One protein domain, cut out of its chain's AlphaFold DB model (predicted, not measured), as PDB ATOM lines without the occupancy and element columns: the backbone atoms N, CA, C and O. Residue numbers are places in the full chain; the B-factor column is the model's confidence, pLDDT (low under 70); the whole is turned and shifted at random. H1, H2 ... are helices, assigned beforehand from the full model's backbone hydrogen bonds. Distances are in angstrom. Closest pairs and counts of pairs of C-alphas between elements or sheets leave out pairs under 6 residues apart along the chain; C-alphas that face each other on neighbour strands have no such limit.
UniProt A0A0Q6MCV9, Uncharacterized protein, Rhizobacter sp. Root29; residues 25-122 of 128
ATOM      1  N   SER A  25     138.953 185.500 113.265       54.03
ATOM      2  CA  SER A  25     137.548 185.320 112.865       54.03
ATOM      3  C   SER A  25     137.317 184.180 111.859       54.03
ATOM      4  O   SER A  25     136.191 183.738 111.695       54.03
ATOM      5  N   LEU A  26     138.355 183.712 111.160       51.34
ATOM      6  CA  LEU A  26     138.288 182.582 110.222       51.34
ATOM      7  C   LEU A  26     138.428 181.228 110.927       51.34
ATOM      8  O   LEU A  26     138.062 180.201 110.359       51.34
ATOM      9  N   LEU A  27     138.970 181.226 112.147       53.72
ATOM     10  CA  LEU A  27     139.075 180.041 112.997       53.72
ATOM     11  C   LEU A  27     137.912 179.924 113.976       53.72
ATOM     12  O   LEU A  27     137.812 178.877 114.608       53.72
ATOM     13  N   ALA A  28     137.043 180.946 114.025       55.16
ATOM     14  CA  ALA A  28     135.861 181.005 114.863       55.16
ATOM     15  C   ALA A  28     134.961 179.786 114.614       55.16
ATOM     16  O   ALA A  28     134.139 179.753 113.690       55.16
ATOM     17  N   ARG A  29     135.169 178.713 115.376       53.41
ATOM     18  CA  ARG A  29     134.540 177.422 115.099       53.41
ATOM     19  C   ARG A  29     133.232 177.369 115.872       53.41
ATOM     20  O   ARG A  29     133.164 176.808 116.954       53.41
ATOM     21  N   ALA A  30     132.200 177.924 115.240       53.78
ATOM     22  CA  ALA A  30     130.786 177.801 115.587       53.78
ATOM     23  C   ALA A  30     130.391 178.318 116.986       53.78
ATOM     24  O   ALA A  30     130.501 177.624 117.992       53.78
ATOM     25  N   GLY A  31     129.784 179.510 117.018       55.47
ATOM     26  CA  GLY A  31     128.841 179.892 118.073       55.47
ATOM     27  C   GLY A  31     128.876 181.368 118.459       55.47
ATOM     28  O   GLY A  31     127.817 181.986 118.529       55.47
ATOM     29  N   ASN A  32     130.066 181.934 118.701       65.31
ATOM     30  CA  ASN A  32     130.234 183.344 119.073       65.31
ATOM     31  C   ASN A  32     131.695 183.823 118.906       65.31
ATOM     32  O   ASN A  32     132.537 183.597 119.780       65.31
ATOM     33  N   ASP A  33     131.966 184.539 117.815       71.56
ATOM     34  CA  ASP A  33     133.287 185.072 117.447       71.56
ATOM     35  C   ASP A  33     133.907 185.976 118.527       71.56
ATOM     36  O   ASP A  33     135.123 185.979 118.727       71.56
ATOM     37  N   GLU A  34     133.080 186.726 119.265       76.44
ATOM     38  CA  GLU A  34     133.542 187.595 120.350       76.44
ATOM     39  C   GLU A  34     134.118 186.772 121.504       76.44
ATOM     40  O   GLU A  34     135.153 187.119 122.074       76.44
ATOM     41  N   THR A  35     133.487 185.638 121.818       76.44
ATOM     42  CA  THR A  35     133.965 184.739 122.875       76.44
ATOM     43  C   THR A  35     135.306 184.123 122.495       76.44
ATOM     44  O   THR A  35     136.215 184.082 123.321       76.44
ATOM     45  N   GLU A  36     135.474 183.696 121.246       70.50
ATOM     46  CA  GLU A  36     136.722 183.076 120.795       70.50
ATOM     47  C   GLU A  36     137.882 184.079 120.738       70.50
ATOM     48  O   GLU A  36     138.981 183.797 121.225       70.50
ATOM     49  N   LEU A  37     137.622 185.300 120.263       77.38
ATOM     50  CA  LEU A  37     138.588 186.399 120.326       77.38
ATOM     51  C   LEU A  37     138.986 186.729 121.765       77.38
ATOM     52  O   LEU A  37     140.172 186.943 122.039       77.38
ATOM     53  N   ARG A  38     138.017 186.753 122.685       78.06
ATOM     54  CA  ARG A  38     138.284 186.965 124.109       78.06
ATOM     55  C   ARG A  38     139.120 185.837 124.695       78.06
ATOM     56  O   ARG A  38     140.097 186.132 125.366       78.06
ATOM     57  N   VAL A  39     138.851 184.572 124.377       78.62
ATOM     58  CA  VAL A  39     139.688 183.444 124.826       78.62
ATOM     59  C   VAL A  39     141.126 183.571 124.311       78.62
ATOM     60  O   VAL A  39     142.075 183.421 125.084       78.62
ATOM     61  N   LEU A  40     141.314 183.905 123.032       79.31
ATOM     62  CA  LEU A  40     142.649 184.058 122.443       79.31
ATOM     63  C   LEU A  40     143.442 185.223 123.047       79.31
ATOM     64  O   LEU A  40     144.665 185.128 123.168       79.31
ATOM     65  N   ARG A  41     142.761 186.309 123.429       77.94
ATOM     66  CA  ARG A  41     143.384 187.489 124.044       77.94
ATOM     67  C   ARG A  41     143.593 187.338 125.551       77.94
ATOM     68  O   ARG A  41     144.675 187.644 126.040       77.94
ATOM     69  N   GLU A  42     142.567 186.899 126.273       77.88
ATOM     70  CA  GLU A  42     142.510 186.899 127.742       77.88
ATOM     71  C   GLU A  42     143.131 185.631 128.352       77.88
ATOM     72  O   GLU A  42     143.736 185.703 129.419       77.88
ATOM     73  N   VAL A  43     143.027 184.473 127.688       82.75
ATOM     74  CA  VAL A  43     143.503 183.190 128.239       82.75
ATOM     75  C   VAL A  43     144.871 182.836 127.658       82.75
ATOM     76  O   VAL A  43     145.906 182.859 128.348       82.75
ATOM     77  N   ALA A  44     144.895 182.499 126.370       76.25
ATOM     78  CA  ALA A  44     146.116 182.136 125.675       76.25
ATOM     79  C   ALA A  44     145.931 182.147 124.159       76.25
ATOM     80  O   ALA A  44     145.074 181.441 123.628       76.25
ATOM     81  N   SER A  45     146.831 182.844 123.464       84.31
ATOM     82  CA  SER A  45     147.006 182.669 122.025       84.31
ATOM     83  C   SER A  45     147.416 181.228 121.709       84.31
ATOM     84  O   SER A  45     148.029 180.553 122.540       84.31
ATOM     85  N   TYR A  46     147.151 180.754 120.489       79.56
ATOM     86  CA  TYR A  46     147.557 179.405 120.076       79.56
ATOM     87  C   TYR A  46     149.062 179.158 120.255       79.56
ATOM     88  O   TYR A  46     149.460 178.091 120.711       79.56
ATOM     89  N   GLY A  47     149.902 180.165 119.988       84.06
ATOM     90  CA  GLY A  47     151.344 180.073 120.235       84.06
ATOM     91  C   GLY A  47     151.682 179.837 121.712       84.06
ATOM     92  O   GLY A  47     152.540 179.013 122.021       84.06
ATOM     93  N   LYS A  48     150.968 180.495 122.637       84.50
ATOM     94  CA  LYS A  48     151.121 180.272 124.083       84.50
ATOM     95  C   LYS A  48     150.635 178.877 124.487       84.50
ATOM     96  O   LYS A  48     151.312 178.216 125.267       84.50
ATOM     97  N   GLN A  49     149.515 178.409 123.933       85.06
ATOM     98  CA  GLN A  49     148.994 177.058 124.186       85.06
ATOM     99  C   GLN A  49     149.989 175.974 123.734       85.06
ATOM    100  O   GLN A  49     150.333 175.090 124.516       85.06
ATOM    101  N   ILE A  50     150.509 176.078 122.504       89.62
ATOM    102  CA  ILE A  50     151.531 175.169 121.955       89.62
ATOM    103  C   ILE A  50     152.816 175.228 122.787       89.62
ATOM    104  O   ILE A  50     153.420 174.188 123.041       89.62
ATOM    105  N   GLY A  51     153.227 176.420 123.233       90.06
ATOM    106  CA  GLY A  51     154.384 176.594 124.111       90.06
ATOM    107  C   GLY A  51     154.240 175.803 125.413       90.06
ATOM    108  O   GLY A  51     155.093 174.976 125.716       90.06
ATOM    109  N   VAL A  52     153.111 175.960 126.112       92.81
ATOM    110  CA  VAL A  52     152.823 175.227 127.359       92.81
ATOM    111  C   VAL A  52     152.819 173.712 127.139       92.81
ATOM    112  O   VAL A  52     153.403 172.973 127.932       92.81
ATOM    113  N   LEU A  53     152.196 173.235 126.058       93.81
ATOM    114  CA  LEU A  53     152.197 171.809 125.720       93.81
ATOM    115  C   LEU A  53     153.610 171.298 125.414       93.81
ATOM    116  O   LEU A  53     153.979 170.219 125.869       93.81
ATOM    117  N   SER A  54     154.406 172.080 124.684       93.25
ATOM    118  CA  SER A  54     155.796 171.739 124.368       93.25
ATOM    119  C   SER A  54     156.632 171.626 125.640       93.25
ATOM    120  O   SER A  54     157.348 170.642 125.812       93.25
ATOM    121  N   ASP A  55     156.495 172.581 126.560       93.81
ATOM    122  CA  ASP A  55     157.213 172.583 127.836       93.81
ATOM    123  C   ASP A  55     156.824 171.386 128.707       93.81
ATOM    124  O   ASP A  55     157.698 170.721 129.271       93.81
ATOM    125  N   LEU A  56     155.527 171.061 128.772       96.44
ATOM    126  CA  LEU A  56     155.031 169.888 129.488       96.44
ATOM    127  C   LEU A  56     155.601 168.591 128.901       96.44
ATOM    128  O   LEU A  56     156.142 167.771 129.641       96.44
ATOM    129  N   VAL A  57     155.516 168.413 127.581       95.25
ATOM    130  CA  VAL A  57     156.020 167.211 126.898       95.25
ATOM    131  C   VAL A  57     157.529 167.068 127.092       95.25
ATOM    132  O   VAL A  57     157.997 165.989 127.449       95.25
ATOM    133  N   LEU A  58     158.294 168.150 126.927       94.81
ATOM    134  CA  LEU A  58     159.739 168.146 127.167       94.81
ATOM    135  C   LEU A  58     160.075 167.857 128.637       94.81
ATOM    136  O   LEU A  58     161.047 167.151 128.912       94.81
ATOM    137  N   GLY A  59     159.286 168.379 129.575       94.69
ATOM    138  CA  GLY A  59     159.426 168.117 131.006       94.69
ATOM    139  C   GLY A  59     159.210 166.644 131.355       94.69
ATOM    140  O   GLY A  59     160.039 166.063 132.053       94.69
ATOM    141  N   LEU A  60     158.152 166.031 130.819       94.12
ATOM    142  CA  LEU A  60     157.861 164.605 130.990       94.12
ATOM    143  C   LEU A  60     158.934 163.729 130.334       94.12
ATOM    144  O   LEU A  60     159.431 162.793 130.954       94.12
ATOM    145  N   ALA A  61     159.353 164.068 129.114       92.38
ATOM    146  CA  ALA A  61     160.352 163.305 128.375       92.38
ATOM    147  C   ALA A  61     161.713 163.237 129.087       92.38
ATOM    148  O   ALA A  61     162.407 162.234 128.973       92.38
ATOM    149  N   ARG A  62     162.087 164.266 129.861       91.06
ATOM    150  CA  ARG A  62     163.313 164.258 130.685       91.06
ATOM    151  C   ARG A  62     163.265 163.266 131.848       91.06
ATOM    152  O   ARG A  62     164.318 162.921 132.372       91.06
ATOM    153  N   GLN A  63     162.072 162.864 132.281       92.38
ATOM    154  CA  GLN A  63     161.877 161.929 133.391       92.38
ATOM    155  C   GLN A  63     161.722 160.482 132.913       92.38
ATOM    156  O   GLN A  63     161.803 159.562 133.724       92.38
ATOM    157  N   LEU A  64     161.491 160.273 131.614       89.25
ATOM    158  CA  LEU A  64     161.351 158.942 131.047       89.25
ATOM    159  C   LEU A  64     162.730 158.286 130.855       89.25
ATOM    160  O   LEU A  64     163.655 158.933 130.358       89.25
ATOM    161  N   PRO A  65     162.870 156.993 131.191       86.50
ATOM    162  CA  PRO A  65     164.029 156.203 130.797       86.50
ATOM    163  C   PRO A  65     164.191 156.172 129.267       86.50
ATOM    164  O   PRO A  65     163.212 156.128 128.519       86.50
ATOM    165  N   SER A  66     165.435 156.200 128.786       73.81
ATOM    166  CA  SER A  66     165.759 156.333 127.354       73.81
ATOM    167  C   SER A  66     165.312 155.153 126.479       73.81
ATOM    168  O   SER A  66     165.218 155.287 125.258       73.81
ATOM    169  N   ASP A  67     165.055 154.006 127.097       84.06
ATOM    170  CA  ASP A  67     164.624 152.745 126.494       84.06
ATOM    171  C   ASP A  67     163.097 152.613 126.361       84.06
ATOM    172  O   ASP A  67     162.628 151.713 125.671       84.06
ATOM    173  N   VAL A  68     162.320 153.520 126.966       90.50
ATOM    174  CA  VAL A  68     160.844 153.497 126.910       90.50
ATOM    175  C   VAL A  68     160.302 154.072 125.602       90.50
ATOM    176  O   VAL A  68     159.230 153.680 125.148       90.50
ATOM    177  N   LEU A  69     161.022 155.017 124.998       89.12
ATOM    178  CA  LEU A  69     160.617 155.617 123.730       89.12
ATOM    179  C   LEU A  69     160.961 154.672 122.577       89.12
ATOM    180  O   LEU A  69     162.013 154.037 122.585       89.12
ATOM    181  N   ASP A  70     160.112 154.598 121.562       93.44
ATOM    182  CA  ASP A  70     160.487 153.995 120.284       93.44
ATOM    183  C   ASP A  70     161.295 154.993 119.428       93.44
ATOM    184  O   ASP A  70     161.565 156.132 119.829       93.44
ATOM    185  N   ASP A  71     161.752 154.552 118.254       92.31
ATOM    186  CA  ASP A  71     162.564 155.390 117.363       92.31
ATOM    187  C   ASP A  71     161.802 156.615 116.846       92.31
ATOM    188  O   ASP A  71     162.387 157.694 116.710       92.31
ATOM    189  N   GLU A  72     160.499 156.478 116.600       93.31
ATOM    190  CA  GLU A  72     159.651 157.567 116.118       93.31
ATOM    191  C   GLU A  72     159.481 158.644 117.196       93.31
ATOM    192  O   GLU A  72     159.719 159.830 116.942       93.31
ATOM    193  N   ALA A  73     159.172 158.242 118.430       90.75
ATOM    194  CA  ALA A  73     159.054 159.141 119.567       90.75
ATOM    195  C   ALA A  73     160.391 159.813 119.908       90.75
ATOM    196  O   ALA A  73     160.415 161.012 120.200       90.75
ATOM    197  N   ARG A  74     161.519 159.091 119.811       92.62
ATOM    198  CA  ARG A  74     162.861 159.687 119.946       92.62
ATOM    199  C   ARG A  74     163.114 160.755 118.886       92.62
ATOM    200  O   ARG A  74     163.615 161.832 119.216       92.62
ATOM    201  N   HIS A  75     162.762 160.478 117.633       94.00
ATOM    202  CA  HIS A  75     162.927 161.433 116.543       94.00
ATOM    203  C   HIS A  75     162.060 162.684 116.747       94.00
ATOM    204  O   HIS A  75     162.567 163.806 116.667       94.00
ATOM    205  N   ALA A  76     160.783 162.505 117.089       94.25
ATOM    206  CA  ALA A  76     159.860 163.602 117.367       94.25
ATOM    207  C   ALA A  76     160.319 164.457 118.562       94.25
ATOM    208  O   ALA A  76     160.281 165.688 118.500       94.25
ATOM    209  N   LEU A  77     160.824 163.825 119.627       94.12
ATOM    210  CA  LEU A  77     161.377 164.527 120.784       94.12
ATOM    211  C   LEU A  77     162.590 165.387 120.399       94.12
ATOM    212  O   LEU A  77     162.672 166.547 120.808       94.12
ATOM    213  N   ALA A  78     163.506 164.855 119.585       94.06
ATOM    214  CA  ALA A  78     164.664 165.606 119.100       94.06
ATOM    215  C   ALA A  78     164.245 166.824 118.256       94.06
ATOM    216  O   ALA A  78     164.784 167.922 118.431       94.06
ATOM    217  N   GLN A  79     163.240 166.662 117.391       96.19
ATOM    218  CA  GLN A  79     162.674 167.770 116.618       96.19
ATOM    219  C   GLN A  79     162.042 168.834 117.524       96.19
ATOM    220  O   GLN A  79     162.314 170.024 117.350       96.19
ATOM    221  N   LEU A  80     161.250 168.427 118.520       94.50
ATOM    222  CA  LEU A  80     160.620 169.345 119.471       94.50
ATOM    223  C   LEU A  80     161.661 170.147 120.267       94.50
ATOM    224  O   LEU A  80     161.516 171.360 120.436       94.50
ATOM    225  N   GLN A  81     162.747 169.500 120.695       95.06
ATOM    226  CA  GLN A  81     163.864 170.153 121.383       95.06
ATOM    227  C   GLN A  81     164.592 171.172 120.496       95.06
ATOM    228  O   GLN A  81     164.995 172.234 120.977       95.06
ATOM    229  N   GLU A  82     164.795 170.870 119.213       95.81
ATOM    230  CA  GLU A  82     165.394 171.817 118.265       95.81
ATOM    231  C   GLU A  82     164.466 173.007 117.998       95.81
ATOM    232  O   GLU A  82     164.909 174.156 118.061       95.81
ATOM    233  N   MET A  83     163.174 172.757 117.766       93.38
ATOM    234  CA  MET A  83     162.186 173.820 117.567       93.38
ATOM    235  C   MET A  83     162.117 174.752 118.779       93.38
ATOM    236  O   MET A  83     162.220 175.967 118.610       93.38
ATOM    237  N   SER A  84     162.034 174.199 119.992       91.12
ATOM    238  CA  SER A  84     162.030 174.974 121.238       91.12
ATOM    239  C   SER A  84     163.284 175.852 121.363       91.12
ATOM    240  O   SER A  84     163.173 177.064 121.549       91.12
ATOM    241  N   ARG A  85     164.485 175.296 121.129       92.19
ATOM    242  CA  ARG A  85     165.745 176.067 121.167       92.19
ATOM    243  C   ARG A  85     165.790 177.195 120.136       92.19
ATOM    244  O   ARG A  85     166.270 178.287 120.442       92.19
ATOM    245  N   ARG A  86     165.308 176.956 118.914       91.12
ATOM    246  CA  ARG A  86     165.253 177.983 117.860       91.12
ATOM    247  C   ARG A  86     164.280 179.103 118.212       91.12
ATOM    248  O   ARG A  86     164.622 180.264 118.013       91.12
ATOM    249  N   ILE A  87     163.110 178.759 118.749       87.50
ATOM    250  CA  ILE A  87     162.112 179.732 119.205       87.50
ATOM    251  C   ILE A  87     162.695 180.606 120.317       87.50
ATOM    252  O   ILE A  87     162.612 181.828 120.223       87.50
ATOM    253  N   GLU A  88     163.339 180.009 121.320       87.25
ATOM    254  CA  GLU A  88     163.947 180.770 122.416       87.25
ATOM    255  C   GLU A  88     165.060 181.700 121.928       87.25
ATOM    256  O   GLU A  88     165.109 182.859 122.333       87.25
ATOM    257  N   ARG A  89     165.887 181.267 120.968       86.06
ATOM    258  CA  ARG A  89     166.889 182.144 120.343       86.06
ATOM    259  C   ARG A  89     166.251 183.350 119.645       86.06
ATOM    260  O   ARG A  89     166.771 184.456 119.749       86.06
ATOM    261  N   ILE A  90     165.138 183.146 118.938       86.00
ATOM    262  CA  ILE A  90     164.415 184.233 118.262       86.00
ATOM    263  C   ILE A  90     163.823 185.202 119.290       86.00
ATOM    264  O   ILE A  90     163.979 186.411 119.132       86.00
ATOM    265  N   LYS A  91     163.205 184.692 120.364       81.62
ATOM    266  CA  LYS A  91     162.658 185.526 121.446       81.62
ATOM    267  C   LYS A  91     163.742 186.345 122.147       81.62
ATOM    268  O   LYS A  91     163.534 187.521 122.406       81.62
ATOM    269  N   GLN A  92     164.902 185.746 122.416       81.50
ATOM    270  CA  GLN A  92     166.038 186.422 123.054       81.50
ATOM    271  C   GLN A  92     166.670 187.502 122.164       81.50
ATOM    272  O   GLN A  92     167.267 188.442 122.680       81.50
ATOM    273  N   GLY A  93     166.540 187.384 120.839       72.94
ATOM    274  CA  GLY A  93     167.013 188.388 119.884       72.94
ATOM    275  C   GLY A  93     166.093 189.602 119.727       72.94
ATOM    276  O   GLY A  93     166.471 190.559 119.055       72.94
ATOM    277  N   GLN A  94     164.897 189.585 120.320       66.19
ATOM    278  CA  GLN A  94     163.958 190.702 120.272       66.19
ATOM    279  C   GLN A  94     164.059 191.510 121.567       66.19
ATOM    280  O   GLN A  94     163.649 191.050 122.629       66.19
ATOM    281  N   VAL A  95     164.588 192.734 121.481       63.44
ATOM    282  CA  VAL A  95     164.428 193.709 122.569       63.44
ATOM    283  C   VAL A  95     162.945 194.092 122.597       63.44
ATOM    284  O   VAL A  95     162.437 194.555 121.571       63.44
ATOM    285  N   PRO A  96     162.223 193.874 123.711       69.00
ATOM    286  CA  PRO A  96     160.825 194.262 123.798       69.00
ATOM    287  C   PRO A  96     160.691 195.759 123.537       69.00
ATOM    288  O   PRO A  96     161.483 196.554 124.048       69.00
ATOM    289  N   LEU A  97     159.672 196.147 122.771       74.06
ATOM    290  CA  LEU A  97     159.302 197.554 122.709       74.06
ATOM    291  C   LEU A  97     158.880 198.013 124.117       74.06
ATOM    292  O   LEU A  97     158.215 197.248 124.825       74.06
ATOM    293  N   PRO A  98     159.259 199.230 124.534       78.38
ATOM    294  CA  PRO A  98     158.883 199.758 125.836       78.38
ATOM    295  C   PRO A  98     157.351 199.759 126.009       78.38
ATOM    296  O   PRO A  98     156.632 200.181 125.099       78.38
ATOM    297  N   PRO A  99     156.834 199.283 127.158       76.81
ATOM    298  CA  PRO A  99     155.403 199.094 127.403       76.81
ATOM    299  C   PRO A  99     154.611 200.402 127.497       76.81
ATOM    300  O   PRO A  99     153.386 200.386 127.375       76.81
ATOM    301  N   THR A 100     155.284 201.534 127.720       88.19
ATOM    302  CA  THR A 100     154.653 202.850 127.844       88.19
ATOM    303  C   THR A 100     155.236 203.847 126.847       88.19
ATOM    304  O   THR A 100     156.403 203.777 126.459       88.19
ATOM    305  N   ALA A 101     154.414 204.820 126.440       84.50
ATOM    306  CA  ALA A 101     154.848 205.895 125.551       84.50
ATOM    307  C   ALA A 101     155.960 206.759 126.176       84.50
ATOM    308  O   ALA A 101     156.805 207.289 125.456       84.50
ATOM    309  N   ASP A 102     155.977 206.881 127.504       84.38
ATOM    310  CA  ASP A 102     156.991 207.651 128.222       84.38
ATOM    311  C   ASP A 102     158.331 206.914 128.283       84.38
ATOM    312  O   ASP A 102     159.373 207.525 128.043       84.38
ATOM    313  N   GLU A 103     158.321 205.593 128.485       83.50
ATOM    314  CA  GLU A 103     159.529 204.772 128.358       83.50
ATOM    315  C   GLU A 103     160.060 204.772 126.922       83.50
ATOM    316  O   GLU A 103     161.264 204.926 126.718       83.50
ATOM    317  N   ALA A 104     159.175 204.698 125.922       86.94
ATOM    318  CA  ALA A 104     159.552 204.821 124.515       86.94
ATOM    319  C   ALA A 104     160.222 206.163 124.215       86.94
ATOM    320  O   ALA A 104     161.267 206.214 123.562       86.94
ATOM    321  N   ARG A 105     159.648 207.258 124.726       87.88
ATOM    322  CA  ARG A 105     160.192 208.607 124.556       87.88
ATOM    323  C   ARG A 105     161.537 208.764 125.261       87.88
ATOM    324  O   ARG A 105     162.444 209.341 124.672       87.88
ATOM    325  N   SER A 106     161.677 208.229 126.471       87.00
ATOM    326  CA  SER A 106     162.931 208.250 127.231       87.00
ATOM    327  C   SER A 106     164.043 207.478 126.514       87.00
ATOM    328  O   SER A 106     165.140 208.002 126.323       87.00
ATOM    329  N   GLN A 107     163.745 206.274 126.016       87.06
ATOM    330  CA  GLN A 107     164.701 205.483 125.239       87.06
ATOM    331  C   GLN A 107     165.085 206.172 123.926       87.06
ATOM    332  O   GLN A 107     166.265 206.203 123.580       87.06
ATOM    333  N   LEU A 108     164.123 206.778 123.223       87.81
ATOM    334  CA  LEU A 108     164.398 207.551 122.013       87.81
ATOM    335  C   LEU A 108     165.278 208.773 122.312       87.81
ATOM    336  O   LEU A 108     166.223 209.035 121.576       87.81
ATOM    337  N   GLN A 109     165.009 209.502 123.397       88.75
ATOM    338  CA  GLN A 109     165.838 210.633 123.822       88.75
ATOM    339  C   GLN A 109     167.263 210.193 124.169       88.75
ATOM    340  O   GLN A 109     168.215 210.838 123.734       88.75
ATOM    341  N   ALA A 110     167.420 209.082 124.891       87.44
ATOM    342  CA  ALA A 110     168.729 208.512 125.199       87.44
ATOM    343  C   ALA A 110     169.483 208.093 123.925       87.44
ATOM    344  O   ALA A 110     170.678 208.362 123.798       87.44
ATOM    345  N   LEU A 111     168.782 207.496 122.956       89.56
ATOM    346  CA  LEU A 111     169.345 207.112 121.663       89.56
ATOM    347  C   LEU A 111     169.807 208.338 120.862       89.56
ATOM    348  O   LEU A 111     170.930 208.351 120.376       89.56
ATOM    349  N   LEU A 112     168.975 209.379 120.770       91.62
ATOM    350  CA  LEU A 112     169.294 210.627 120.064       91.62
ATOM    351  C   LEU A 112     170.426 211.413 120.736       91.62
ATOM    352  O   LEU A 112     171.198 212.077 120.053       91.62
ATOM    353  N   ALA A 113     170.546 211.332 122.063       87.62
ATOM    354  CA  ALA A 113     171.671 211.918 122.785       87.62
ATOM    355  C   ALA A 113     172.995 211.195 122.478       87.62
ATOM    356  O   ALA A 113     174.050 211.827 122.479       87.62
ATOM    357  N   HIS A 114     172.941 209.884 122.219       91.12
ATOM    358  CA  HIS A 114     174.115 209.079 121.879       91.12
ATOM    359  C   HIS A 114     174.463 209.122 120.381       91.12
ATOM    360  O   HIS A 114     175.636 209.045 120.028       91.12
ATOM    361  N   TYR A 115     173.453 209.292 119.523       92.25
ATOM    362  CA  TYR A 115     173.544 209.314 118.060       92.25
ATOM    363  C   TYR A 115     172.789 210.533 117.493       92.25
ATOM    364  O   TYR A 115     171.656 210.406 117.007       92.25
ATOM    365  N   PRO A 116     173.367 211.744 117.583       86.06
ATOM    366  CA  PRO A 116     172.692 212.986 117.201       86.06
ATOM    367  C   PRO A 116     172.344 213.069 115.706       86.06
ATOM    368  O   PRO A 116     171.389 213.751 115.333       86.06
ATOM    369  N   GLU A 117     173.057 212.351 114.840       87.06
ATOM    370  CA  GLU A 117     172.780 212.237 113.405       87.06
ATOM    371  C   GLU A 117     171.416 211.600 113.096       87.06
ATOM    372  O   GLU A 117     170.843 211.831 112.030       87.06
ATOM    373  N   LEU A 118     170.850 210.840 114.038       83.12
ATOM    374  CA  LEU A 118     169.518 210.255 113.892       83.12
ATOM    375  C   LEU A 118     168.399 211.292 114.070       83.12
ATOM    376  O   LEU A 118     167.267 211.037 113.658       83.12
ATOM    377  N   ALA A 119     168.688 212.479 114.619       80.06
ATOM    378  CA  ALA A 119     167.684 213.522 114.835       80.06
ATOM    379  C   ALA A 119     167.041 214.010 113.526       80.06
ATOM    380  O   ALA A 119     165.855 214.329 113.510       80.06
ATOM    381  N   SER A 120     167.780 213.999 112.410       76.00
ATOM    382  CA  SER A 120     167.241 214.339 111.084       76.00
ATOM    383  C   SER A 120     166.326 213.266 110.483       76.00
ATOM    384  O   SER A 120     165.623 213.546 109.517       76.00
ATOM    385  N   ALA A 121     166.327 212.047 111.035       72.56
ATOM    386  CA  ALA A 121     165.494 210.936 110.580       72.56
ATOM    387  C   ALA A 121     164.177 210.806 111.366       72.56
ATOM    388  O   ALA A 121     163.296 210.051 110.954       72.56
ATOM    389  N   VAL A 122     164.019 211.535 112.479       68.06
ATOM    390  CA  VAL A 122     162.778 211.557 113.263       68.06
ATOM    391  C   VAL A 122     161.849 212.624 112.673       68.06
ATOM    392  O   VAL A 122     162.169 213.812 112.755       68.06
TER     393      VAL A 122
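This is residues 25 to 122 of the 128 residues of an uncharacterized protein of Rhizobacter sp. Root29 (UniProt A0A0Q6MCV9). This is an open, drawn-out chain of helices: H2, with its residues 54 to 61, crosses residues 77 to 84 of the long H3, a loop joins the two, H1 follows on at the other end of H2, where Tyr 46 lies, and beyond H3 a stretch of chain leads to a small head of H4 and H5. H2 and H3 alone among the helices touch, and residues 88 to 96 and 99 to 105 stand free. The printed part has 98 residues with five named helices, H1 to H5 in chain order, and no named strand; the class is all helix. The whole is extended, with a radius of gyration of the C-alphas of 21.5 A, and its outline is flat, only just, spanning 62 by 41 by 20 A.

Start at Ser 25 and go on to C-alpha 33 at (133.287, 185.072, 117.447), where H1, residues 33 to 43, begins; it is 15.0 A long from first to last C-alpha. Next comes H2, residues 46 to 61, 22.2 A long. Then find C-alpha 71 at (162.564, 155.390, 117.363); from there H3, the longest helix, runs through residues 71 to 92 for 31.7 A. H4, residues 101 to 114, is 19.9 A long. H5, residues 116 to 121, is 10.0 A long and ends at C-alpha 121 at (165.494, 210.936, 110.580).

Look first at H2 and H3, which touch at a steep tilt of 52 degrees and run opposite ways. Their closest C-alphas, those of Ser 54 and Leu 80, are 7.3 A apart, and the two helices touch with residues 54 to 61 of H2 and 77 to 84 of H3 alone. H1 and H2 are close but not clearly touching, with the C-alphas of Leu 40 and Tyr 46 the closest at 7.2 A; they run the same way at a steep tilt of 46 degrees. H3 and H4 are apart. At the other end, H4 and H5 are close but not clearly touching, the closest C-alphas being those of Leu 112 and Leu 118 at 6.2 A, and they run opposite ways at a steep tilt of 56 degrees. In H1, H2, H3 and H4 every O i to N i+4 pair is within hydrogen-bond range; in H5 it is 0 of 2, with 2 of 3 O i to N i+3 pairs within range.

The C-alphas of Asp 67 and Ser 120, the two farthest apart, are 63.5 A from each other. The printed part has no cut and no long link. Confidence is under 70 at residues 25 to 32, 94 to 96 and 122; the mean pLDDT of the printed part is 83.2.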